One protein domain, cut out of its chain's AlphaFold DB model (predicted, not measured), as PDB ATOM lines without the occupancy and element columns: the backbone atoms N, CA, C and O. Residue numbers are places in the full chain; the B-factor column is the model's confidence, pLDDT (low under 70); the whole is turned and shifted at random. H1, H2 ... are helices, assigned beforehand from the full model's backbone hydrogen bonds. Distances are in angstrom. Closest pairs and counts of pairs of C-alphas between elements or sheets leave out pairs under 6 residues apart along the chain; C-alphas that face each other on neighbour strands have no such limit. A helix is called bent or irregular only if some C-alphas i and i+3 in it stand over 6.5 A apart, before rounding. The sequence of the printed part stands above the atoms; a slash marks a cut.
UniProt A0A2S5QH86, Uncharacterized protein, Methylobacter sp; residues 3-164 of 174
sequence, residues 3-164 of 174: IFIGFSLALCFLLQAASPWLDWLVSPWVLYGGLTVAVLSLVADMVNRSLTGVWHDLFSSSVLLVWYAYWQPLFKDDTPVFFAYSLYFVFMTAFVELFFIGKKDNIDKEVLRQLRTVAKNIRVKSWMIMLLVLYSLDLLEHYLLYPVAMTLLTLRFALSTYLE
ATOM      1  N   ILE A   3       2.073 -34.527 -53.595       93.56
ATOM      2  CA  ILE A   3       3.505 -34.654 -53.864       93.56
ATOM      3  C   ILE A   3       4.262 -34.406 -52.559       93.56
ATOM      4  O   ILE A   3       5.043 -35.255 -52.138       93.56
ATOM      5  N   PHE A   4       3.941 -33.324 -51.849       95.12
ATOM      6  CA  PHE A   4       4.556 -32.989 -50.569       95.12
ATOM      7  C   PHE A   4       4.371 -34.079 -49.506       95.12
ATOM      8  O   PHE A   4       5.333 -34.447 -48.826       95.12
ATOM      9  N   ILE A   5       3.163 -34.645 -49.390       95.31
ATOM     10  CA  ILE A   5       2.902 -35.787 -48.499       95.31
ATOM     11  C   ILE A   5       3.774 -36.986 -48.895       95.31
ATOM     12  O   ILE A   5       4.410 -37.588 -48.032       95.31
ATOM     13  N   GLY A   6       3.833 -37.312 -50.189       96.44
ATOM     14  CA  GLY A   6       4.639 -38.417 -50.706       96.44
ATOM     15  C   GLY A   6       6.127 -38.254 -50.398       96.44
ATOM     16  O   GLY A   6       6.746 -39.185 -49.888       96.44
ATOM     17  N   PHE A   7       6.688 -37.065 -50.626       96.00
ATOM     18  CA  PHE A   7       8.083 -36.759 -50.295       96.00
ATOM     19  C   PHE A   7       8.351 -36.809 -48.786       96.00
ATOM     20  O   PHE A   7       9.373 -37.348 -48.370       96.00
ATOM     21  N   SER A   8       7.425 -36.317 -47.962       96.44
ATOM     22  CA  SER A   8       7.552 -36.371 -46.499       96.44
ATOM     23  C   SER A   8       7.531 -37.811 -45.975       96.44
ATOM     24  O   SER A   8       8.353 -38.178 -45.138       96.44
ATOM     25  N   LEU A   9       6.645 -38.660 -46.507       96.81
ATOM     26  CA  LEU A   9       6.604 -40.090 -46.182       96.81
ATOM     27  C   LEU A   9       7.851 -40.829 -46.669       96.81
ATOM     28  O   LEU A   9       8.398 -41.649 -45.931       96.81
ATOM     29  N   ALA A  10       8.311 -40.535 -47.887       96.06
ATOM     30  CA  ALA A  10       9.541 -41.105 -48.421       96.06
ATOM     31  C   ALA A  10      10.733 -40.750 -47.526       96.06
ATOM     32  O   ALA A  10      11.521 -41.630 -47.187       96.06
ATOM     33  N   LEU A  11      10.823 -39.499 -47.067       94.94
ATOM     34  CA  LEU A  11      11.873 -39.067 -46.151       94.94
ATOM     35  C   LEU A  11      11.796 -39.802 -44.804       94.94
ATOM     36  O   LEU A  11      12.813 -40.314 -44.345       94.94
ATOM     37  N   CYS A  12      10.603 -39.951 -44.214       94.75
ATOM     38  CA  CYS A  12      10.415 -40.770 -43.009       94.75
ATOM     39  C   CYS A  12      10.909 -42.209 -43.202       94.75
ATOM     40  O   CYS A  12      11.614 -42.739 -42.344       94.75
ATOM     41  N   PHE A  13      10.546 -42.837 -44.322       95.25
ATOM     42  CA  PHE A  13      10.943 -44.208 -44.630       95.25
ATOM     43  C   PHE A  13      12.460 -44.340 -44.798       95.25
ATOM     44  O   PHE A  13      13.062 -45.249 -44.231       95.25
ATOM     45  N   LEU A  14      13.091 -43.416 -45.528       94.69
ATOM     46  CA  LEU A  14      14.542 -43.414 -45.732       94.69
ATOM     47  C   LEU A  14      15.304 -43.219 -44.418       94.69
ATOM     48  O   LEU A  14      16.287 -43.924 -44.186       94.69
ATOM     49  N   LEU A  15      14.824 -42.314 -43.559       92.56
ATOM     50  CA  LEU A  15      15.381 -42.070 -42.227       92.56
ATOM     51  C   LEU A  15      15.265 -43.303 -41.331       92.56
ATOM     52  O   LEU A  15      16.239 -43.704 -40.705       92.56
ATOM     53  N   GLN A  16      14.096 -43.945 -41.309       93.50
ATOM     54  CA  GLN A  16      13.879 -45.152 -40.514       93.50
ATOM     55  C   GLN A  16      14.720 -46.338 -41.009       93.50
ATOM     56  O   GLN A  16      15.174 -47.149 -40.205       93.50
ATOM     57  N   ALA A  17      14.926 -46.445 -42.322       93.25
ATOM     58  CA  ALA A  17      15.723 -47.503 -42.931       93.25
ATOM     59  C   ALA A  17      17.241 -47.243 -42.884       93.25
ATOM     60  O   ALA A  17      17.988 -48.091 -43.369       93.25
ATOM     61  N   ALA A  18      17.689 -46.089 -42.362       90.25
ATOM     62  CA  ALA A  18      19.085 -45.633 -42.415       90.25
ATOM     63  C   ALA A  18      19.695 -45.813 -43.821       90.25
ATOM     64  O   ALA A  18      20.760 -46.400 -44.011       90.25
ATOM     65  N   SER A  19      18.938 -45.392 -44.836       91.62
ATOM     66  CA  SER A  19      19.223 -45.742 -46.224       91.62
ATOM     67  C   SER A  19      20.438 -44.984 -46.786       91.62
ATOM     68  O   SER A  19      20.537 -43.779 -46.559       91.62
ATOM     69  N   PRO A  20      21.281 -45.599 -47.642       92.19
ATOM     70  CA  PRO A  20      22.385 -44.903 -48.325       92.19
ATOM     71  C   PRO A  20      21.940 -43.721 -49.203       92.19
ATOM     72  O   PRO A  20      22.730 -42.852 -49.554       92.19
ATOM     73  N   TRP A  21      20.659 -43.666 -49.574       93.25
ATOM     74  CA  TRP A  21      20.082 -42.547 -50.325       93.25
ATOM     75  C   TRP A  21      20.050 -41.235 -49.531       93.25
ATOM     76  O   TRP A  21      19.926 -40.167 -50.133       93.25
ATOM     77  N   LEU A  22      20.175 -41.298 -48.201       92.38
ATOM     78  CA  LEU A  22      20.264 -40.113 -47.350       92.38
ATOM     79  C   LEU A  22      21.530 -39.300 -47.657       92.38
ATOM     80  O   LEU A  22      21.436 -38.079 -47.746       92.38
ATOM     81  N   ASP A  23      22.662 -39.951 -47.939       92.19
ATOM     82  CA  ASP A  23      23.911 -39.266 -48.308       92.19
ATOM     83  C   ASP A  23      23.758 -38.487 -49.621       92.19
ATOM     84  O   ASP A  23      24.261 -37.375 -49.785       92.19
ATOM     85  N   TRP A  24      23.001 -39.051 -50.567       94.19
ATOM     86  CA  TRP A  24      22.692 -38.374 -51.822       94.19
ATOM     87  C   TRP A  24      21.753 -37.177 -51.618       94.19
ATOM     88  O   TRP A  24      21.938 -36.136 -52.255       94.19
ATOM     89  N   LEU A  25      20.781 -37.287 -50.707       93.12
ATOM     90  CA  LEU A  25      19.862 -36.198 -50.358       93.12
ATOM     91  C   LEU A  25      20.572 -34.993 -49.732       93.12
ATOM     92  O   LEU A  25      20.109 -33.870 -49.897       93.12
ATOM     93  N   VAL A  26      21.702 -35.215 -49.065       94.69
ATOM     94  CA  VAL A  26      22.542 -34.161 -48.472       94.69
ATOM     95  C   VAL A  26      23.473 -33.511 -49.509       94.69
ATOM     96  O   VAL A  26      24.139 -32.510 -49.240       94.69
ATOM     97  N   SER A  27      23.515 -34.032 -50.738       94.75
ATOM     98  CA  SER A  27      24.409 -33.508 -51.765       94.75
ATOM     99  C   SER A  27      24.086 -32.054 -52.163       94.75
ATOM    100  O   SER A  27      22.916 -31.651 -52.208       94.75
ATOM    101  N   PRO A  28      25.102 -31.268 -52.574       94.88
ATOM    102  CA  PRO A  28      24.895 -29.898 -53.049       94.88
ATOM    103  C   PRO A  28      23.913 -29.803 -54.224       94.88
ATOM    104  O   PRO A  28      23.226 -28.797 -54.385       94.88
ATOM    105  N   TRP A  29      23.820 -30.856 -55.042       95.31
ATOM    106  CA  TRP A  29      22.900 -30.922 -56.176       95.31
ATOM    107  C   TRP A  29      21.438 -30.862 -55.737       95.31
ATOM    108  O   TRP A  29      20.650 -30.136 -56.343       95.31
ATOM    109  N   VAL A  30      21.084 -31.585 -54.672       95.50
ATOM    110  CA  VAL A  30      19.725 -31.577 -54.114       95.50
ATOM    111  C   VAL A  30      19.432 -30.235 -53.456       95.50
ATOM    112  O   VAL A  30      18.356 -29.681 -53.675       95.50
ATOM    113  N   LEU A  31      20.406 -29.663 -52.742       95.88
ATOM    114  CA  LEU A  31      20.266 -28.351 -52.117       95.88
ATOM    115  C   LEU A  31      19.998 -27.244 -53.151       95.88
ATOM    116  O   LEU A  31      18.969 -26.570 -53.093       95.88
ATOM    117  N   TYR A  32      20.895 -27.064 -54.124       96.69
ATOM    118  CA  TYR A  32      20.760 -26.003 -55.128       96.69
ATOM    119  C   TYR A  32      19.618 -26.270 -56.110       96.69
ATOM    120  O   TYR A  32      18.918 -25.337 -56.510       96.69
ATOM    121  N   GLY A  33      19.390 -27.535 -56.475       97.12
ATOM    122  CA  GLY A  33      18.260 -27.935 -57.309       97.12
ATOM    123  C   GLY A  33      16.926 -27.643 -56.622       97.12
ATOM    124  O   GLY A  33      16.066 -26.980 -57.203       97.12
ATOM    125  N   GLY A  34      16.784 -28.053 -55.361       96.75
ATOM    126  CA  GLY A  34      15.611 -27.768 -54.540       96.75
ATOM    127  C   GLY A  34      15.381 -26.268 -54.368       96.75
ATOM    128  O   GLY A  34      14.270 -25.793 -54.595       96.75
ATOM    129  N   LEU A  35      16.430 -25.496 -54.072       97.31
ATOM    130  CA  LEU A  35      16.318 -24.045 -53.911       97.31
ATOM    131  C   LEU A  35      15.882 -23.366 -55.215       97.31
ATOM    132  O   LEU A  35      15.016 -22.494 -55.200       97.31
ATOM    133  N   THR A  36      16.427 -23.802 -56.352       97.31
ATOM    134  CA  THR A  36      16.038 -23.292 -57.674       97.31
ATOM    135  C   THR A  36      14.561 -23.561 -57.947       97.31
ATOM    136  O   THR A  36      13.830 -22.648 -58.333       97.31
ATOM    137  N   VAL A  37      14.087 -24.784 -57.695       97.25
ATOM    138  CA  VAL A  37      12.671 -25.146 -57.866       97.25
ATOM    139  C   VAL A  37      11.771 -24.352 -56.913       97.25
ATOM    140  O   VAL A  37      10.707 -23.885 -57.333       97.25
ATOM    141  N   ALA A  38      12.197 -24.138 -55.667       97.06
ATOM    142  CA  ALA A  38      11.463 -23.338 -54.693       97.06
ATOM    143  C   ALA A  38      11.332 -21.876 -55.151       97.06
ATOM    144  O   ALA A  38      10.229 -21.331 -55.193       97.06
ATOM    145  N   VAL A  39      12.433 -21.250 -55.573       96.56
ATOM    146  CA  VAL A  39      12.430 -19.867 -56.075       96.56
ATOM    147  C   VAL A  39      11.583 -19.742 -57.341       96.56
ATOM    148  O   VAL A  39      10.766 -18.828 -57.435       96.56
ATOM    149  N   LEU A  40      11.705 -20.675 -58.290       95.62
ATOM    150  CA  LEU A  40      10.881 -20.679 -59.502       95.62
ATOM    151  C   LEU A  40       9.392 -20.818 -59.178       95.62
ATOM    152  O   LEU A  40       8.581 -20.100 -59.754       95.62
ATOM    153  N   SER A  41       9.035 -21.685 -58.231       94.31
ATOM    154  CA  SER A  41       7.644 -21.867 -57.801       94.31
ATOM    155  C   SER A  41       7.090 -20.618 -57.113       94.31
ATOM    156  O   SER A  41       5.943 -20.245 -57.343       94.31
ATOM    157  N   LEU A  42       7.914 -19.933 -56.317       94.00
ATOM    158  CA  LEU A  42       7.564 -18.664 -55.679       94.00
ATOM    159  C   LEU A  42       7.333 -17.557 -56.715       94.00
ATOM    160  O   LEU A  42       6.317 -16.867 -56.669       94.00
ATOM    161  N   VAL A  43       8.247 -17.405 -57.676       93.69
ATOM    162  CA  VAL A  43       8.100 -16.429 -58.766       93.69
ATOM    163  C   VAL A  43       6.877 -16.765 -59.621       93.69
ATOM    164  O   VAL A  43       6.112 -15.870 -59.983       93.69
ATOM    165  N   ALA A  44       6.641 -18.047 -59.901       90.75
ATOM    166  CA  ALA A  44       5.470 -18.493 -60.640       90.75
ATOM    167  C   ALA A  44       4.160 -18.166 -59.903       90.75
ATOM    168  O   ALA A  44       3.235 -17.677 -60.551       90.75
ATOM    169  N   ASP A  45       4.089 -18.340 -58.577       87.06
ATOM    170  CA  ASP A  45       2.931 -17.932 -57.760       87.06
ATOM    171  C   ASP A  45       2.698 -16.410 -57.800       87.06
ATOM    172  O   ASP A  45       1.559 -15.939 -57.872       87.06
ATOM    173  N   MET A  46       3.777 -15.615 -57.825       88.25
ATOM    174  CA  MET A  46       3.685 -14.154 -57.941       88.25
ATOM    175  C   MET A  46       3.133 -13.696 -59.298       88.25
ATOM    176  O   MET A  46       2.393 -12.709 -59.346       88.25
ATOM    177  N   VAL A  47       3.490 -14.389 -60.384       87.25
ATOM    178  CA  VAL A  47       3.120 -14.019 -61.762       87.25
ATOM    179  C   VAL A  47       1.769 -14.614 -62.174       87.25
ATOM    180  O   VAL A  47       0.940 -13.909 -62.750       87.25
ATOM    181  N   ASN A  48       1.514 -15.888 -61.864       73.25
ATOM    182  CA  ASN A  48       0.382 -16.659 -62.380       73.25
ATOM    183  C   ASN A  48      -0.475 -17.265 -61.260       73.25
ATOM    184  O   ASN A  48      -0.156 -18.304 -60.688       73.25
ATOM    185  N   ARG A  49      -1.656 -16.676 -61.032       67.50
ATOM    186  CA  ARG A  49      -2.615 -17.135 -60.007       67.50
ATOM    187  C   ARG A  49      -3.455 -18.365 -60.379       67.50
ATOM    188  O   ARG A  49      -4.172 -18.868 -59.525       67.50
ATOM    189  N   SER A  50      -3.423 -18.844 -61.624       58.97
ATOM    190  CA  SER A  50      -4.326 -19.914 -62.095       58.97
ATOM    191  C   SER A  50      -3.850 -21.341 -61.785       58.97
ATOM    192  O   SER A  50      -4.664 -22.257 -61.791       58.97
ATOM    193  N   LEU A  51      -2.555 -21.537 -61.504       66.81
ATOM    194  CA  LEU A  51      -1.939 -22.844 -61.208       66.81
ATOM    195  C   LEU A  51      -1.391 -22.928 -59.776       66.81
ATOM    196  O   LEU A  51      -0.511 -23.738 -59.485       66.81
ATOM    197  N   THR A  52      -1.920 -22.100 -58.874       72.44
ATOM    198  CA  THR A  52      -1.508 -21.996 -57.461       72.44
ATOM    199  C   THR A  52      -1.411 -23.364 -56.781       72.44
ATOM    200  O   THR A  52      -0.448 -23.616 -56.069       72.44
ATOM    201  N   GLY A  53      -2.326 -24.288 -57.097       83.88
ATOM    202  CA  GLY A  53      -2.287 -25.706 -56.713       83.88
ATOM    203  C   GLY A  53      -0.921 -26.382 -56.839       83.88
ATOM    204  O   GLY A  53      -0.352 -26.868 -55.862       83.88
ATOM    205  N   VAL A  54      -0.416 -26.423 -58.071       87.81
ATOM    206  CA  VAL A  54       0.789 -27.181 -58.428       87.81
ATOM    207  C   VAL A  54       2.038 -26.473 -57.919       87.81
ATOM    208  O   VAL A  54       2.922 -27.126 -57.369       87.81
ATOM    209  N   TRP A  55       2.095 -25.144 -58.042       90.62
ATOM    210  CA  TRP A  55       3.243 -24.361 -57.581       90.62
ATOM    211  C   TRP A  55       3.431 -24.444 -56.069       90.62
ATOM    212  O   TRP A  55       4.561 -24.548 -55.602       90.62
ATOM    213  N   HIS A  56       2.340 -24.479 -55.302       91.06
ATOM    214  CA  HIS A  56       2.403 -24.674 -53.856       91.06
ATOM    215  C   HIS A  56       2.932 -26.051 -53.456       91.06
ATOM    216  O   HIS A  56       3.763 -26.150 -52.548       91.06
ATOM    217  N   ASP A  57       2.457 -27.111 -54.112       93.50
ATOM    218  CA  ASP A  57       2.893 -28.481 -53.829       93.50
ATOM    219  C   ASP A  57       4.375 -28.666 -54.193       93.50
ATOM    220  O   ASP A  57       5.167 -29.196 -53.409       93.50
ATOM    221  N   LEU A  58       4.778 -28.130 -55.352       95.00
ATOM    222  CA  LEU A  58       6.157 -28.161 -55.832       95.00
ATOM    223  C   LEU A  58       7.097 -27.333 -54.945       95.00
ATOM    224  O   LEU A  58       8.178 -27.804 -54.585       95.00
ATOM    225  N   PHE A  59       6.674 -26.137 -54.531       96.50
ATOM    226  CA  PHE A  59       7.408 -25.320 -53.567       96.50
ATOM    227  C   PHE A  59       7.607 -26.067 -52.248       96.50
ATOM    228  O   PHE A  59       8.728 -26.198 -51.776       96.50
ATOM    229  N   SER A  60       6.536 -26.614 -51.675       96.62
ATOM    230  CA  SER A  60       6.597 -27.293 -50.374       96.62
ATOM    231  C   SER A  60       7.495 -28.531 -50.428       96.62
ATOM    232  O   SER A  60       8.304 -28.755 -49.532       96.62
ATOM    233  N   SER A  61       7.402 -29.306 -51.513       97.00
ATOM    234  CA  SER A  61       8.229 -30.499 -51.735       97.00
ATOM    235  C   SER A  61       9.702 -30.151 -51.932       97.00
ATOM    236  O   SER A  61      10.574 -30.793 -51.355       97.00
ATOM    237  N   SER A  62       9.996 -29.118 -52.723       97.38
ATOM    238  CA  SER A  62      11.376 -28.680 -52.948       97.38
ATOM    239  C   SER A  62      12.004 -28.096 -51.686       97.38
ATOM    240  O   SER A  62      13.132 -28.442 -51.354       97.38
ATOM    241  N   VAL A  63      11.259 -27.293 -50.930       97.12
ATOM    242  CA  VAL A  63      11.717 -26.742 -49.653       97.12
ATOM    243  C   VAL A  63      11.953 -27.827 -48.602       97.12
ATOM    244  O   VAL A  63      12.919 -27.718 -47.854       97.12
ATOM    245  N   LEU A  64      11.157 -28.898 -48.569       97.38
ATOM    246  CA  LEU A  64      11.431 -30.053 -47.706       97.38
ATOM    247  C   LEU A  64      12.807 -30.669 -47.991       97.38
ATOM    248  O   LEU A  64      13.544 -30.991 -47.060       97.38
ATOM    249  N   LEU A  65      13.157 -30.814 -49.271       96.75
ATOM    250  CA  LEU A  65      14.462 -31.335 -49.679       96.75
ATOM    251  C   LEU A  65      15.591 -30.369 -49.312       96.75
ATOM    252  O   LEU A  65      16.607 -30.806 -48.784       96.75
ATOM    253  N   VAL A  66      15.396 -29.065 -49.540       97.44
ATOM    254  CA  VAL A  66      16.354 -28.021 -49.135       97.44
ATOM    255  C   VAL A  66      16.565 -28.048 -47.629       97.44
ATOM    256  O   VAL A  66      17.703 -28.040 -47.183       97.44
ATOM    257  N   TRP A  67      15.486 -28.113 -46.851       96.88
ATOM    258  CA  TRP A  67      15.536 -28.199 -45.397       96.88
ATOM    259  C   TRP A  67      16.367 -29.392 -44.940       96.88
ATOM    260  O   TRP A  67      17.290 -29.217 -44.150       96.88
ATOM    261  N   TYR A  68      16.085 -30.584 -45.469       95.44
ATOM    262  CA  TYR A  68      16.838 -31.780 -45.114       95.44
ATOM    263  C   TYR A  68      18.318 -31.652 -45.499       95.44
ATOM    264  O   TYR A  68      19.185 -31.822 -44.648       95.44
ATOM    265  N   ALA A  69      18.606 -31.286 -46.750       95.88
ATOM    266  CA  ALA A  69      19.971 -31.168 -47.259       95.88
ATOM    267  C   ALA A  69      20.792 -30.091 -46.532       95.88
ATOM    268  O   ALA A  69      21.992 -30.253 -46.332       95.88
ATOM    269  N   TYR A  70      20.148 -28.987 -46.146       95.56
ATOM    270  CA  TYR A  70      20.797 -27.864 -45.479       95.56
ATOM    271  C   TYR A  70      21.007 -28.120 -43.987       95.56
ATOM    272  O   TYR A  70      22.077 -27.828 -43.459       95.56
ATOM    273  N   TRP A  71      20.001 -28.660 -43.292       95.00
ATOM    274  CA  TRP A  71      20.076 -28.851 -41.845       95.00
ATOM    275  C   TRP A  71      20.809 -30.130 -41.463       95.00
ATOM    276  O   TRP A  71      21.549 -30.094 -40.487       95.00
ATOM    277  N   GLN A  72      20.654 -31.242 -42.188       93.38
ATOM    278  CA  GLN A  72      21.231 -32.527 -41.764       93.38
ATOM    279  C   GLN A  72      22.730 -32.444 -41.416       93.38
ATOM    280  O   GLN A  72      23.065 -32.885 -40.319       93.38
ATOM    281  N   PRO A  73      23.604 -31.792 -42.212       92.75
ATOM    282  CA  PRO A  73      25.030 -31.675 -41.883       92.75
ATOM    283  C   PRO A  73      25.342 -30.869 -40.618       92.75
ATOM    284  O   PRO A  73      26.452 -30.937 -40.094       92.75
ATOM    285  N   LEU A  74      24.402 -30.030 -40.176       91.94
ATOM    286  CA  LEU A  74      24.567 -29.091 -39.066       91.94
ATOM    287  C   LEU A  74      24.068 -29.672 -37.737       91.94
ATOM    288  O   LEU A  74      24.454 -29.198 -36.668       91.94
ATOM    289  N   PHE A  75      23.206 -30.684 -37.795       88.88
ATOM    290  CA  PHE A  75      22.700 -31.396 -36.628       88.88
ATOM    291  C   PHE A  75      23.493 -32.687 -36.397       88.88
ATOM    292  O   PHE A  75      24.162 -33.203 -37.283       88.88
ATOM    293  N   LYS A  76      23.427 -33.226 -35.175       81.56
ATOM    294  CA  LYS A  76      24.010 -34.542 -34.877       81.56
ATOM    295  C   LYS A  76      23.175 -35.641 -35.542       81.56
ATOM    296  O   LYS A  76      21.949 -35.515 -35.565       81.56
ATOM    297  N   ASP A  77      23.823 -36.719 -35.978       71.12
ATOM    298  CA  ASP A  77      23.200 -37.809 -36.751       71.12
ATOM    299  C   ASP A  77      21.950 -38.419 -36.084       71.12
ATOM    300  O   ASP A  77      20.985 -38.749 -36.765       71.12
ATOM    301  N   ASP A  78      21.898 -38.457 -34.748       71.31
ATOM    302  CA  ASP A  78      20.775 -39.032 -33.987       71.31
ATOM    303  C   ASP A  78      19.653 -38.032 -33.650       71.31
ATOM    304  O   ASP A  78      18.837 -38.259 -32.751       71.31
ATOM    305  N   THR A  79      19.600 -36.880 -34.322       83.81
ATOM    306  CA  THR A  79      18.594 -35.862 -34.001       83.81
ATOM    307  C   THR A  79      17.216 -36.284 -34.537       83.81
ATOM    308  O   THR A  79      17.013 -36.327 -35.753       83.81
ATOM    309  N   PRO A  80      16.197 -36.501 -33.675       88.06
ATOM    310  CA  PRO A  80      14.891 -37.012 -34.104       88.06
ATOM    311  C   PRO A  80      14.071 -35.992 -34.907       88.06
ATOM    312  O   PRO A  80      13.003 -36.323 -35.422       88.06
ATOM    313  N   VAL A  81      14.551 -34.750 -35.010       91.38
ATOM    314  CA  VAL A  81      13.882 -33.625 -35.674       91.38
ATOM    315  C   VAL A  81      13.537 -33.964 -37.123       91.38
ATOM    316  O   VAL A  81      12.419 -33.683 -37.550       91.38
ATOM    317  N   PHE A  82      14.429 -34.638 -37.858       93.06
ATOM    318  CA  PHE A  82      14.192 -34.954 -39.270       93.06
ATOM    319  C   PHE A  82      13.013 -35.908 -39.475       93.06
ATOM    320  O   PHE A  82      12.155 -35.672 -40.328       93.06
ATOM    321  N   PHE A  83      12.921 -36.945 -38.641       93.75
ATOM    322  CA  PHE A  83      11.813 -37.896 -38.680       93.75
ATOM    323  C   PHE A  83      10.522 -37.271 -38.137       93.75
ATOM    324  O   PHE A  83       9.476 -37.330 -38.784       93.75
ATOM    325  N   ALA A  84      10.594 -36.614 -36.974       94.06
ATOM    326  CA  ALA A  84       9.431 -36.034 -36.308       94.06
ATOM    327  C   ALA A  84       8.765 -34.931 -37.143       94.06
ATOM    328  O   ALA A  84       7.539 -34.892 -37.235       94.06
ATOM    329  N   TYR A  85       9.550 -34.051 -37.775       94.94
ATOM    330  CA  TYR A  85       9.006 -32.970 -38.604       94.94
ATOM    331  C   TYR A  85       8.432 -33.492 -39.914       94.94
ATOM    332  O   TYR A  85       7.337 -33.084 -40.288       94.94
ATOM    333  N   SER A  86       9.099 -34.446 -40.564       94.44
ATOM    334  CA  SER A  86       8.560 -35.093 -41.766       94.44
ATOM    335  C   SER A  86       7.206 -35.749 -41.482       94.44
ATOM    336  O   SER A  86       6.236 -35.533 -42.210       94.44
ATOM    337  N   LEU A  87       7.093 -36.465 -40.361       95.69
ATOM    338  CA  LEU A  87       5.841 -37.081 -39.930       95.69
ATOM    339  C   LEU A  87       4.769 -36.033 -39.578       95.69
ATOM    340  O   LEU A  87       3.608 -36.163 -39.972       95.69
ATOM    341  N   TYR A  88       5.162 -34.967 -38.880       95.94
ATOM    342  CA  TYR A  88       4.292 -33.830 -38.582       95.94
ATOM    343  C   TYR A  88       3.732 -33.193 -39.859       95.94
ATOM    344  O   TYR A  88       2.531 -32.933 -39.929       95.94
ATOM    345  N   PHE A  89       4.555 -32.995 -40.891       96.19
ATOM    346  CA  PHE A  89       4.115 -32.435 -42.168       96.19
ATOM    347  C   PHE A  89       3.084 -33.305 -42.871       96.19
ATOM    348  O   PHE A  89       2.089 -32.773 -43.373       96.19
ATOM    349  N   VAL A  90       3.270 -34.628 -42.857       96.19
ATOM    350  CA  VAL A  90       2.283 -35.581 -43.382       96.19
ATOM    351  C   VAL A  90       0.956 -35.424 -42.654       96.19
ATOM    352  O   VAL A  90      -0.068 -35.185 -43.296       96.19
ATOM    353  N   PHE A  91       0.966 -35.517 -41.322       95.50
ATOM    354  CA  PHE A  91      -0.265 -35.467 -40.536       95.50
ATOM    355  C   PHE A  91      -0.969 -34.125 -40.648       95.50
ATOM    356  O   PHE A  91      -2.177 -34.100 -40.860       95.50
ATOM    357  N   MET A  92      -0.237 -33.017 -40.556       94.62
ATOM    358  CA  MET A  92      -0.829 -31.687 -40.662       94.62
ATOM    359  C   MET A  92      -1.410 -31.437 -42.048       94.62
ATOM    360  O   MET A  92      -2.518 -30.917 -42.153       94.62
ATOM    361  N   THR A  93      -0.709 -31.835 -43.109       93.19
ATOM    362  CA  THR A  93      -1.207 -31.644 -44.477       93.19
ATOM    363  C   THR A  93      -2.424 -32.515 -44.739       93.19
ATOM    364  O   THR A  93      -3.448 -31.997 -45.177       93.19
ATOM    365  N   ALA A  94      -2.368 -33.801 -44.388       92.62
ATOM    366  CA  ALA A  94      -3.505 -34.704 -44.526       92.62
ATOM    367  C   ALA A  94      -4.705 -34.247 -43.683       92.62
ATOM    368  O   ALA A  94      -5.834 -34.256 -44.164       92.62
ATOM    369  N   PHE A  95      -4.474 -33.800 -42.445       91.94
ATOM    370  CA  PHE A  95      -5.523 -33.274 -41.573       91.94
ATOM    371  C   PHE A  95      -6.189 -32.039 -42.178       91.94
ATOM    372  O   PHE A  95      -7.416 -31.984 -42.247       91.94
ATOM    373  N   VAL A  96      -5.397 -31.068 -42.643       89.94
ATOM    374  CA  VAL A  96      -5.918 -29.857 -43.287       89.94
ATOM    375  C   VAL A  96      -6.706 -30.229 -44.544       89.94
ATOM    376  O   VAL A  96      -7.852 -29.808 -44.686       89.94
ATOM    377  N   GLU A  97      -6.158 -31.063 -45.427       86.88
ATOM    378  CA  GLU A  97      -6.858 -31.478 -46.646       86.88
ATOM    379  C   GLU A  97      -8.167 -32.210 -46.342       86.88
ATOM    380  O   GLU A  97      -9.208 -31.836 -46.879       86.88
ATOM    381  N   LEU A  98      -8.166 -33.186 -45.433       85.75
ATOM    382  CA  LEU A  98      -9.379 -33.906 -45.036       85.75
ATOM    383  C   LEU A  98     -10.415 -32.977 -44.396       85.75
ATOM    384  O   LEU A  98     -11.607 -33.097 -44.687       85.75
ATOM    385  N   PHE A  99      -9.974 -32.032 -43.565       84.31
ATOM    386  CA  PHE A  99     -10.858 -31.068 -42.916       84.31
ATOM    387  C   PHE A  99     -11.549 -30.138 -43.919       84.31
ATOM    388  O   PHE A  99     -12.701 -29.771 -43.699       84.31
ATOM    389  N   PHE A 100     -10.886 -29.756 -45.012       78.56
ATOM    390  CA  PHE A 100     -11.490 -28.894 -46.033       78.56
ATOM    391  C   PHE A 100     -12.240 -29.678 -47.124       78.56
ATOM    392  O   PHE A 100     -13.308 -29.237 -47.553       78.56
ATOM    393  N   ILE A 101     -11.752 -30.856 -47.535       74.88
ATOM    394  CA  ILE A 101     -12.403 -31.720 -48.536       74.88
ATOM    395  C   ILE A 101     -13.680 -32.343 -47.969       74.88
ATOM    396  O   ILE A 101     -14.754 -32.183 -48.546       74.88
ATOM    397  N   GLY A 102     -13.592 -33.029 -46.824       62.19
ATOM    398  CA  GLY A 102     -14.690 -33.835 -46.268       62.19
ATOM    399  C   GLY A 102     -15.861 -33.019 -45.722       62.19
ATOM    400  O   GLY A 102     -16.877 -33.564 -45.297       62.19
ATOM    401  N   LYS A 103     -15.717 -31.698 -45.708       61.44
ATOM    402  CA  LYS A 103     -16.610 -30.782 -45.014       61.44
ATOM    403  C   LYS A 103     -17.199 -29.721 -45.950       61.44
ATOM    404  O   LYS A 103     -18.105 -29.011 -45.538       61.44
ATOM    405  N   LYS A 104     -16.805 -29.669 -47.230       61.50
ATOM    406  CA  LYS A 104     -17.401 -28.750 -48.223       61.50
ATOM    407  C   LYS A 104     -18.936 -28.851 -48.288       61.50
ATOM    408  O   LYS A 104     -19.590 -27.820 -48.404       61.50
ATOM    409  N   ASP A 105     -19.485 -30.055 -48.122       61.47
ATOM    410  CA  ASP A 105     -20.934 -30.302 -48.193       61.47
ATOM    411  C   ASP A 105     -21.649 -30.273 -46.825       61.47
ATOM    412  O   ASP A 105     -22.868 -30.141 -46.777       61.47
ATOM    413  N   ASN A 106     -20.905 -30.357 -45.713       65.75
ATOM    414  CA  ASN A 106     -21.446 -30.463 -44.346       65.75
ATOM    415  C   ASN A 106     -21.012 -29.325 -43.402       65.75
ATOM    416  O   ASN A 106     -21.387 -29.321 -42.229       65.75
ATOM    417  N   ILE A 107     -20.196 -28.369 -43.860       67.81
ATOM    418  CA  ILE A 107     -19.874 -27.185 -43.065       67.81
ATOM    419  C   ILE A 107     -21.113 -26.296 -43.002       67.81
ATOM    420  O   ILE A 107     -21.662 -25.884 -44.025       67.81
ATOM    421  N   ASP A 108     -21.499 -25.954 -41.776       74.25
ATOM    422  CA  ASP A 108     -22.501 -24.937 -41.508       74.25
ATOM    423  C   ASP A 108     -22.168 -23.643 -42.271       74.25
ATOM    424  O   ASP A 108     -21.039 -23.141 -42.246       74.25
ATOM    425  N   LYS A 109     -23.168 -23.088 -42.958       73.12
ATOM    426  CA  LYS A 109     -23.032 -21.877 -43.775       73.12
ATOM    427  C   LYS A 109     -22.438 -20.719 -42.971       73.12
ATOM    428  O   LYS A 109     -21.729 -19.894 -43.551       73.12
ATOM    429  N   GLU A 110     -22.677 -20.680 -41.661       75.44
ATOM    430  CA  GLU A 110     -22.112 -19.668 -40.768       75.44
ATOM    431  C   GLU A 110     -20.589 -19.818 -40.599       75.44
ATOM    432  O   GLU A 110     -19.842 -18.851 -40.754       75.44
ATOM    433  N   VAL A 111     -20.094 -21.044 -40.407       78.31
ATOM    434  CA  VAL A 111     -18.651 -21.330 -40.305       78.31
ATOM    435  C   VAL A 111     -17.942 -21.036 -41.630       78.31
ATOM    436  O   VAL A 111     -16.878 -20.413 -41.642       78.31
ATOM    437  N   LEU A 112     -18.554 -21.395 -42.764       75.00
ATOM    438  CA  LEU A 112     -18.047 -21.036 -44.098       75.00
ATOM    439  C   LEU A 112     -17.975 -19.517 -44.298       75.00
ATOM    440  O   LEU A 112     -17.007 -19.009 -44.872       75.00
ATOM    441  N   ARG A 113     -18.976 -18.773 -43.816       76.75
ATOM    442  CA  ARG A 113     -19.006 -17.306 -43.900       76.75
ATOM    443  C   ARG A 113     -17.899 -16.674 -43.063       76.75
ATOM    444  O   ARG A 113     -17.234 -15.752 -43.547       76.75
ATOM    445  N   GLN A 114     -17.660 -17.173 -41.854       78.69
ATOM    446  CA  GLN A 114     -16.570 -16.707 -40.996       78.69
ATOM    447  C   GLN A 114     -15.202 -17.023 -41.610       78.69
ATOM    448  O   GLN A 114     -14.392 -16.111 -41.775       78.69
ATOM    449  N   LEU A 115     -14.978 -18.258 -42.070       76.69
ATOM    450  CA  LEU A 115     -13.744 -18.661 -42.757       76.69
ATOM    451  C   LEU A 115     -13.482 -17.827 -44.014       76.69
ATOM    452  O   LEU A 115     -12.359 -17.377 -44.231       76.69
ATOM    453  N   ARG A 116     -14.515 -17.543 -44.817       75.00
ATOM    454  CA  ARG A 116     -14.395 -16.665 -45.989       75.00
ATOM    455  C   ARG A 116     -14.077 -15.224 -45.595       75.00
ATOM    456  O   ARG A 116     -13.300 -14.565 -46.282       75.00
ATOM    457  N   THR A 117     -14.652 -14.727 -44.503       74.88
ATOM    458  CA  THR A 117     -14.359 -13.379 -43.986       74.88
ATOM    459  C   THR A 117     -12.913 -13.286 -43.513       74.88
ATOM    460  O   THR A 117     -12.221 -12.331 -43.859       74.88
ATOM    461  N   VAL A 118     -12.423 -14.311 -42.812       74.50
ATOM    462  CA  VAL A 118     -11.019 -14.431 -42.405       74.50
ATOM    463  C   VAL A 118     -10.108 -14.507 -43.631       74.50
ATOM    464  O   VAL A 118      -9.187 -13.705 -43.747       74.50
ATOM    465  N   ALA A 119     -10.403 -15.374 -44.602       73.50
ATOM    466  CA  ALA A 119      -9.621 -15.501 -45.832       73.50
ATOM    467  C   ALA A 119      -9.585 -14.201 -46.658       73.50
ATOM    468  O   ALA A 119      -8.561 -13.886 -47.262       73.50
ATOM    469  N   LYS A 120     -10.676 -13.423 -46.662       71.38
ATOM    470  CA  LYS A 120     -10.763 -12.128 -47.358       71.38
ATOM    471  C   LYS A 120     -10.057 -10.997 -46.601       71.38
ATOM    472  O   LYS A 120      -9.505 -10.103 -47.240       71.38
ATOM    473  N   ASN A 121     -10.071 -11.021 -45.266       69.31
ATOM    474  CA  ASN A 121      -9.420 -10.008 -44.428       69.31
ATOM    475  C   ASN A 121      -7.927 -10.267 -44.210       69.31
ATOM    476  O   ASN A 121      -7.185  -9.321 -43.933       69.31
ATOM    477  N   ILE A 122      -7.460 -11.508 -44.363       70.25
ATOM    478  CA  ILE A 122      -6.034 -11.823 -44.375       70.25
ATOM    479  C   ILE A 122      -5.420 -11.186 -45.628       70.25
ATOM    480  O   ILE A 122      -5.463 -11.720 -46.733       70.25
ATOM    481  N   ARG A 123      -4.813 -10.008 -45.442       69.69
ATOM    482  CA  ARG A 123      -4.020  -9.314 -46.473       69.69
ATOM    483  C   ARG A 123      -2.729 -10.056 -46.832       69.69
ATOM    484  O   ARG A 123      -2.031  -9.643 -47.757       69.69
ATOM    485  N   VAL A 124      -2.399 -11.124 -46.105       77.62
ATOM    486  CA  VAL A 124      -1.192 -11.919 -46.326       77.62
ATOM    487  C   VAL A 124      -1.352 -12.719 -47.619       77.62
ATOM    488  O   VAL A 124      -2.190 -13.623 -47.733       77.62
ATOM    489  N   LYS A 125      -0.554 -12.345 -48.619       84.56
ATOM    490  CA  LYS A 125      -0.477 -13.038 -49.908       84.56
ATOM    491  C   LYS A 125       0.321 -14.337 -49.748       84.56
ATOM    492  O   LYS A 125       1.221 -14.399 -48.917       84.56
ATOM    493  N   SER A 126       0.015 -15.344 -50.566       87.25
ATOM    494  CA  SER A 126       0.652 -16.669 -50.497       87.25
ATOM    495  C   SER A 126       2.181 -16.603 -50.583       87.25
ATOM    496  O   SER A 126       2.866 -17.068 -49.673       87.25
ATOM    497  N   TRP A 127       2.705 -15.890 -51.585       89.62
ATOM    498  CA  TRP A 127       4.144 -15.649 -51.740       89.62
ATOM    499  C   TRP A 127       4.835 -15.039 -50.508       89.62
ATOM    500  O   TRP A 127       6.013 -15.301 -50.291       89.62
ATOM    501  N   MET A 128       4.136 -14.257 -49.671       91.94
ATOM    502  CA  MET A 128       4.735 -13.699 -48.448       91.94
ATOM    503  C   MET A 128       5.037 -14.804 -47.432       91.94
ATOM    504  O   MET A 128       6.066 -14.764 -46.766       91.94
ATOM    505  N   ILE A 129       4.152 -15.799 -47.330       93.69
ATOM    506  CA  ILE A 129       4.360 -16.961 -46.460       93.69
ATOM    507  C   ILE A 129       5.435 -17.869 -47.064       93.69
ATOM    508  O   ILE A 129       6.272 -18.373 -46.331       93.69
ATOM    509  N   MET A 130       5.484 -18.021 -48.392       94.94
ATOM    510  CA  MET A 130       6.563 -18.763 -49.063       94.94
ATOM    511  C   MET A 130       7.940 -18.132 -48.792       94.94
ATOM    512  O   MET A 130       8.888 -18.842 -48.466       94.94
ATOM    513  N   LEU A 131       8.054 -16.799 -48.835       95.56
ATOM    514  CA  LEU A 131       9.283 -16.107 -48.425       95.56
ATOM    515  C   LEU A 131       9.614 -16.340 -46.950       95.56
ATOM    516  O   LEU A 131      10.773 -16.575 -46.626       95.56
ATOM    517  N   LEU A 132       8.611 -16.301 -46.068       96.06
ATOM    518  CA  LEU A 132       8.802 -16.590 -44.648       96.06
ATOM    519  C   LEU A 132       9.333 -18.014 -44.432       96.06
ATOM    520  O   LEU A 132      10.224 -18.206 -43.613       96.06
ATOM    521  N   VAL A 133       8.825 -18.993 -45.183       96.94
ATOM    522  CA  VAL A 133       9.320 -20.372 -45.148       96.94
ATOM    523  C   VAL A 133      10.793 -20.426 -45.566       96.94
ATOM    524  O   VAL A 133      11.596 -21.004 -44.841       96.94
ATOM    525  N   LEU A 134      11.181 -19.795 -46.680       96.88
ATOM    526  CA  LEU A 134      12.589 -19.768 -47.101       96.88
ATOM    527  C   LEU A 134      13.484 -19.090 -46.061       96.88
ATOM    528  O   LEU A 134      14.533 -19.621 -45.715       96.88
ATOM    529  N   TYR A 135      13.045 -17.954 -45.523       96.12
ATOM    530  CA  TYR A 135      13.770 -17.233 -44.480       96.12
ATOM    531  C   TYR A 135      13.919 -18.063 -43.197       96.12
ATOM    532  O   TYR A 135      14.963 -18.039 -42.554       96.12
ATOM    533  N   SER A 136      12.903 -18.857 -42.847       96.56
ATOM    534  CA  SER A 136      12.944 -19.713 -41.660       96.56
ATOM    535  C   SER A 136      13.977 -20.842 -41.733       96.56
ATOM    536  O   SER A 136      14.367 -21.350 -40.686       96.56
ATOM    537  N   LEU A 137      14.446 -21.215 -42.930       94.44
ATOM    538  CA  LEU A 137      15.499 -22.225 -43.092       94.44
ATOM    539  C   LEU A 137      16.861 -21.741 -42.588       94.44
ATOM    540  O   LEU A 137      17.645 -22.557 -42.119       94.44
ATOM    541  N   ASP A 138      17.133 -20.440 -42.668       94.44
ATOM    542  CA  ASP A 138      18.408 -19.843 -42.242       94.44
ATOM    543  C   ASP A 138      18.472 -19.655 -40.710       94.44
ATOM    544  O   ASP A 138      19.536 -19.540 -40.107       94.44
ATOM    545  N   LEU A 139      17.316 -19.679 -40.038       93.19
ATOM    546  CA  LEU A 139      17.178 -19.430 -38.603       93.19
ATOM    547  C   LEU A 139      17.250 -20.721 -37.772       93.19
ATOM    548  O   LEU A 139      16.286 -21.105 -37.109       93.19
ATOM    549  N   LEU A 140      18.418 -21.366 -37.756       89.06
ATOM    550  CA  LEU A 140      18.663 -22.608 -36.998       89.06
ATOM    551  C   LEU A 140      18.387 -22.479 -35.489       89.06
ATOM    552  O   LEU A 140      17.862 -23.408 -34.876       89.06
ATOM    553  N   GLU A 141      18.672 -21.316 -34.893       89.94
ATOM    554  CA  GLU A 141      18.374 -21.033 -33.477       89.94
ATOM    555  C   GLU A 141      16.871 -21.114 -33.166       89.94
ATOM    556  O   GLU A 141      16.466 -21.435 -32.050       89.94
ATOM    557  N   HIS A 142      16.038 -20.866 -34.178       92.25
ATOM    558  CA  HIS A 142      14.585 -20.894 -34.099       92.25
ATOM    559  C   HIS A 142      14.040 -22.028 -34.970       92.25
ATOM    560  O   HIS A 142      13.130 -21.825 -35.767       92.25
ATOM    561  N   TYR A 143      14.573 -23.240 -34.799       90.19
ATOM    562  CA  TYR A 143      14.248 -24.411 -35.623       90.19
ATOM    563  C   TYR A 143      12.738 -24.746 -35.713       90.19
ATOM    564  O   TYR A 143      12.291 -25.353 -36.684       90.19
ATOM    565  N   LEU A 144      11.925 -24.310 -34.740       93.75
ATOM    566  CA  LEU A 144      10.457 -24.427 -34.761       93.75
ATOM    567  C   LEU A 144       9.766 -23.469 -35.745       93.75
ATOM    568  O   LEU A 144       8.613 -23.694 -36.111       93.75
ATOM    569  N   LEU A 145      10.440 -22.408 -36.188       94.94
ATOM    570  CA  LEU A 145       9.874 -21.430 -37.113       94.94
ATOM    571  C   LEU A 145       9.557 -22.067 -38.467       94.94
ATOM    572  O   LEU A 145       8.513 -21.771 -39.044       94.94
ATOM    573  N   TYR A 146      10.410 -22.981 -38.933       94.81
ATOM    574  CA  TYR A 146      10.205 -23.695 -40.188       94.81
ATOM    575  C   TYR A 146       8.901 -24.509 -40.217       94.81
ATOM    576  O   TYR A 146       8.052 -24.238 -41.074       94.81
ATOM    577  N   PRO A 147       8.645 -25.451 -39.285       95.31
ATOM    578  CA  PRO A 147       7.405 -26.214 -39.315       95.31
ATOM    579  C   PRO A 147       6.149 -25.362 -39.083       95.31
ATOM    580  O   PRO A 147       5.086 -25.662 -39.640       95.31
ATOM    581  N   VAL A 148       6.260 -24.270 -38.321       95.62
ATOM    582  CA  VAL A 148       5.169 -23.297 -38.140       95.62
ATOM    583  C   VAL A 148       4.883 -22.534 -39.440       95.62
ATOM    584  O   VAL A 148       3.725 -22.383 -39.830       95.62
ATOM    585  N   ALA A 149       5.915 -22.084 -40.154       95.94
ATOM    586  CA  ALA A 149       5.752 -21.403 -41.435       95.94
ATOM    587  C   ALA A 149       5.156 -22.342 -42.498       95.94
ATOM    588  O   ALA A 149       4.249 -21.946 -43.233       95.94
ATOM    589  N   MET A 150       5.600 -23.603 -42.531       95.56
ATOM    590  CA  MET A 150       5.054 -24.630 -43.423       95.56
ATOM    591  C   MET A 150       3.577 -24.910 -43.146       95.56
ATOM    592  O   MET A 150       2.774 -24.966 -44.076       95.56
ATOM    593  N   THR A 151       3.171 -25.024 -41.881       94.69
ATOM    594  CA  THR A 151       1.748 -25.220 -41.557       94.69
ATOM    595  C   THR A 151       0.891 -24.010 -41.883       94.69
ATOM    596  O   THR A 151      -0.225 -24.178 -42.384       94.69
ATOM    597  N   LEU A 152       1.408 -22.798 -41.680       93.38
ATOM    598  CA  LEU A 152       0.734 -21.581 -42.123       93.38
ATOM    599  C   LEU A 152       0.553 -21.567 -43.648       93.38
ATOM    600  O   LEU A 152      -0.520 -21.194 -44.130       93.38
ATOM    601  N   LEU A 153       1.566 -22.010 -44.402       93.00
ATOM    602  CA  LEU A 153       1.504 -22.122 -45.859       93.00
ATOM    603  C   LEU A 153       0.436 -23.129 -46.298       93.00
ATOM    604  O   LEU A 153      -0.417 -22.786 -47.118       93.00
ATOM    605  N   THR A 154       0.436 -24.331 -45.719       92.25
ATOM    606  CA  THR A 154      -0.548 -25.388 -46.006       92.25
ATOM    607  C   THR A 154      -1.971 -24.942 -45.678       92.25
ATOM    608  O   THR A 154      -2.890 -25.130 -46.477       92.25
ATOM    609  N   LEU A 155      -2.170 -24.284 -44.532       90.00
ATOM    610  CA  LEU A 155      -3.474 -23.749 -44.150       90.00
ATOM    611  C   LEU A 155      -3.926 -22.654 -45.120       90.00
ATOM    612  O   LEU A 155      -5.067 -22.666 -45.580       90.00
ATOM    613  N   ARG A 156      -3.036 -21.714 -45.466       87.19
ATOM    614  CA  ARG A 156      -3.351 -20.643 -46.418       87.19
ATOM    615  C   ARG A 156      -3.714 -21.200 -47.787       87.19
ATOM    616  O   ARG A 156      -4.650 -20.677 -48.399       87.19
ATOM    617  N   PHE A 157      -2.983 -22.215 -48.236       87.00
ATOM    618  CA  PHE A 157      -3.222 -22.921 -49.486       87.00
ATOM    619  C   PHE A 157      -4.616 -23.550 -49.500       87.00
ATOM    620  O   PHE A 157      -5.425 -23.222 -50.371       87.00
ATOM    621  N   ALA A 158      -4.941 -24.351 -48.481       86.31
ATOM    622  CA  ALA A 158      -6.255 -24.973 -48.351       86.31
ATOM    623  C   ALA A 158      -7.383 -23.928 -48.301       86.31
ATOM    624  O   ALA A 158      -8.392 -24.065 -48.995       86.31
ATOM    625  N   LEU A 159      -7.190 -22.828 -47.567       81.75
ATOM    626  CA  LEU A 159      -8.154 -21.729 -47.539       81.75
ATOM    627  C   LEU A 159      -8.378 -21.120 -48.933       81.75
ATOM    628  O   LEU A 159      -9.524 -20.874 -49.290       81.75
ATOM    629  N   SER A 160      -7.340 -20.891 -49.748       80.25
ATOM    630  CA  SER A 160      -7.545 -20.406 -51.128       80.25
ATOM    631  C   SER A 160      -8.272 -21.420 -52.000       80.25
ATOM    632  O   SER A 160      -9.219 -21.056 -52.685       80.25
ATOM    633  N   THR A 161      -7.846 -22.679 -51.975       79.38
ATOM    634  CA  THR A 161      -8.330 -23.692 -52.919       79.38
ATOM    635  C   THR A 161      -9.771 -24.111 -52.638       79.38
ATOM    636  O   THR A 161     -10.532 -24.345 -53.573       79.38
ATOM    637  N   TYR A 162     -10.170 -24.191 -51.366       75.69
ATOM    638  CA  TYR A 162     -11.483 -24.723 -50.989       75.69
ATOM    639  C   TYR A 162     -12.542 -23.649 -50.688       75.69
ATOM    640  O   TYR A 162     -13.727 -23.980 -50.651       75.69
ATOM    641  N   LEU A 163     -12.166 -22.373 -50.493       70.38
ATOM    642  CA  LEU A 163     -13.122 -21.275 -50.231       70.38
ATOM    643  C   LEU A 163     -13.394 -20.360 -51.437       70.38
ATOM    644  O   LEU A 163     -14.275 -19.491 -51.331       70.38
ATOM    645  N   GLU A 164     -12.688 -20.526 -52.560       61.97
ATOM    646  CA  GLU A 164     -12.979 -19.789 -53.795       61.97
ATOM    647  C   GLU A 164     -14.379 -20.150 -54.342       61.97
ATOM    648  O   GLU A 164     -14.760 -21.322 -54.368       61.97
TER     649      GLU A 164
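AT A GLANCE: This is residues 3 to 164 of the 174 residues of an uncharacterized protein of Methylobacter sp (UniProt A0A2S5QH86). Six helices, H1, H3, H4, H5, H7 and H8, make an elongated bundle in which H3, H7, H8, H5 and H1 form a horseshoe round H4, open between H1 and H3. Short H2 sits at one end of the bundle, and H6 lies at the other end, at a slant to the rest. The bundle is up and down: each of its helices runs against the one before it in the chain. The printed part has 162 residues with eight named helices, H1 to H8 in order, and no named strand, and is all helix. It is compact, with a radius of gyration of the C-alphas of 16.5 A and spans of 50 by 31 by 27 A.

IN THESE COORDINATES: H1, residues 3 to 16, begins at C-alpha 3 at (3.505, -34.654, -53.864) and is 19.9 A long. H2 is residues 21 to 25, 6.4 A, and H3 is residues 28 to 47, 28.3 A. H4, residues 49 to 74, is the longest by residues, 36.3 A from C-alpha 49 at (-2.615, -17.135, -60.007). It is irregular, with C-alphas 50 and 53 8.2 A apart, and has a kink of 38 degrees near residue 56. H5 is residues 81 to 101, 29.3 A; H6 is residues 109 to 121, 18.1 A; H7 is residues 126 to 138, 19.8 A. H8, residues 145 to 163, is 26.5 A long and ends at (-13.122, -21.275, -50.231).

HOW THE PARTS SIT: H4 is the hub, touching five helices. It forms a hairpin with H3 at a shallow tilt of 27 degrees, opposite ways; their closest C-alphas, Gly 34 and Ser 62, are 4.6 A apart. Residues 3 to 8 of H1 touch H4, closest at the C-alphas of Phe 4 and Ser 61, 4.6 A. H4 and H7 only just touch, with 3 pairs of C-alphas within 8 A, closest at Trp 67 and Leu 137, 6.4 A. H1 touches H5 at a shallow tilt of 31 degrees, opposite ways, with the C-alphas of Ser 8 and Ser 86 5.0 A apart. H5 touches H8, closest at the C-alphas of Thr 93 and Thr 154, 6.5 A. H7 and H8 form a hairpin, closest at the C-alphas of Ser 136 and Tyr 146, 5.1 A. Residues 159 to 163 of H8 touch H6 at a steep tilt of 59 degrees, closest at the C-alphas of Arg 116 and Leu 163, 6.4 A. H1 and H2 touch only at the corner, and only just, with 3 pairs of C-alphas within 8 A. In H1, H2, H3, H5, H6 and H8 every O i to N i+4 pair is within hydrogen-bond range; in H4 it is 18 of 22 and in H7 8 of 9.

THE WHOLE: The two C-alphas farthest apart, those of Pro 20 and Glu 110, are 51.7 A apart. The printed part has no cut, and no link is long. Mean pLDDT of the printed part is 88.3; residues 49 to 51, 102 to 107, 121, 123 and 164 are under 70.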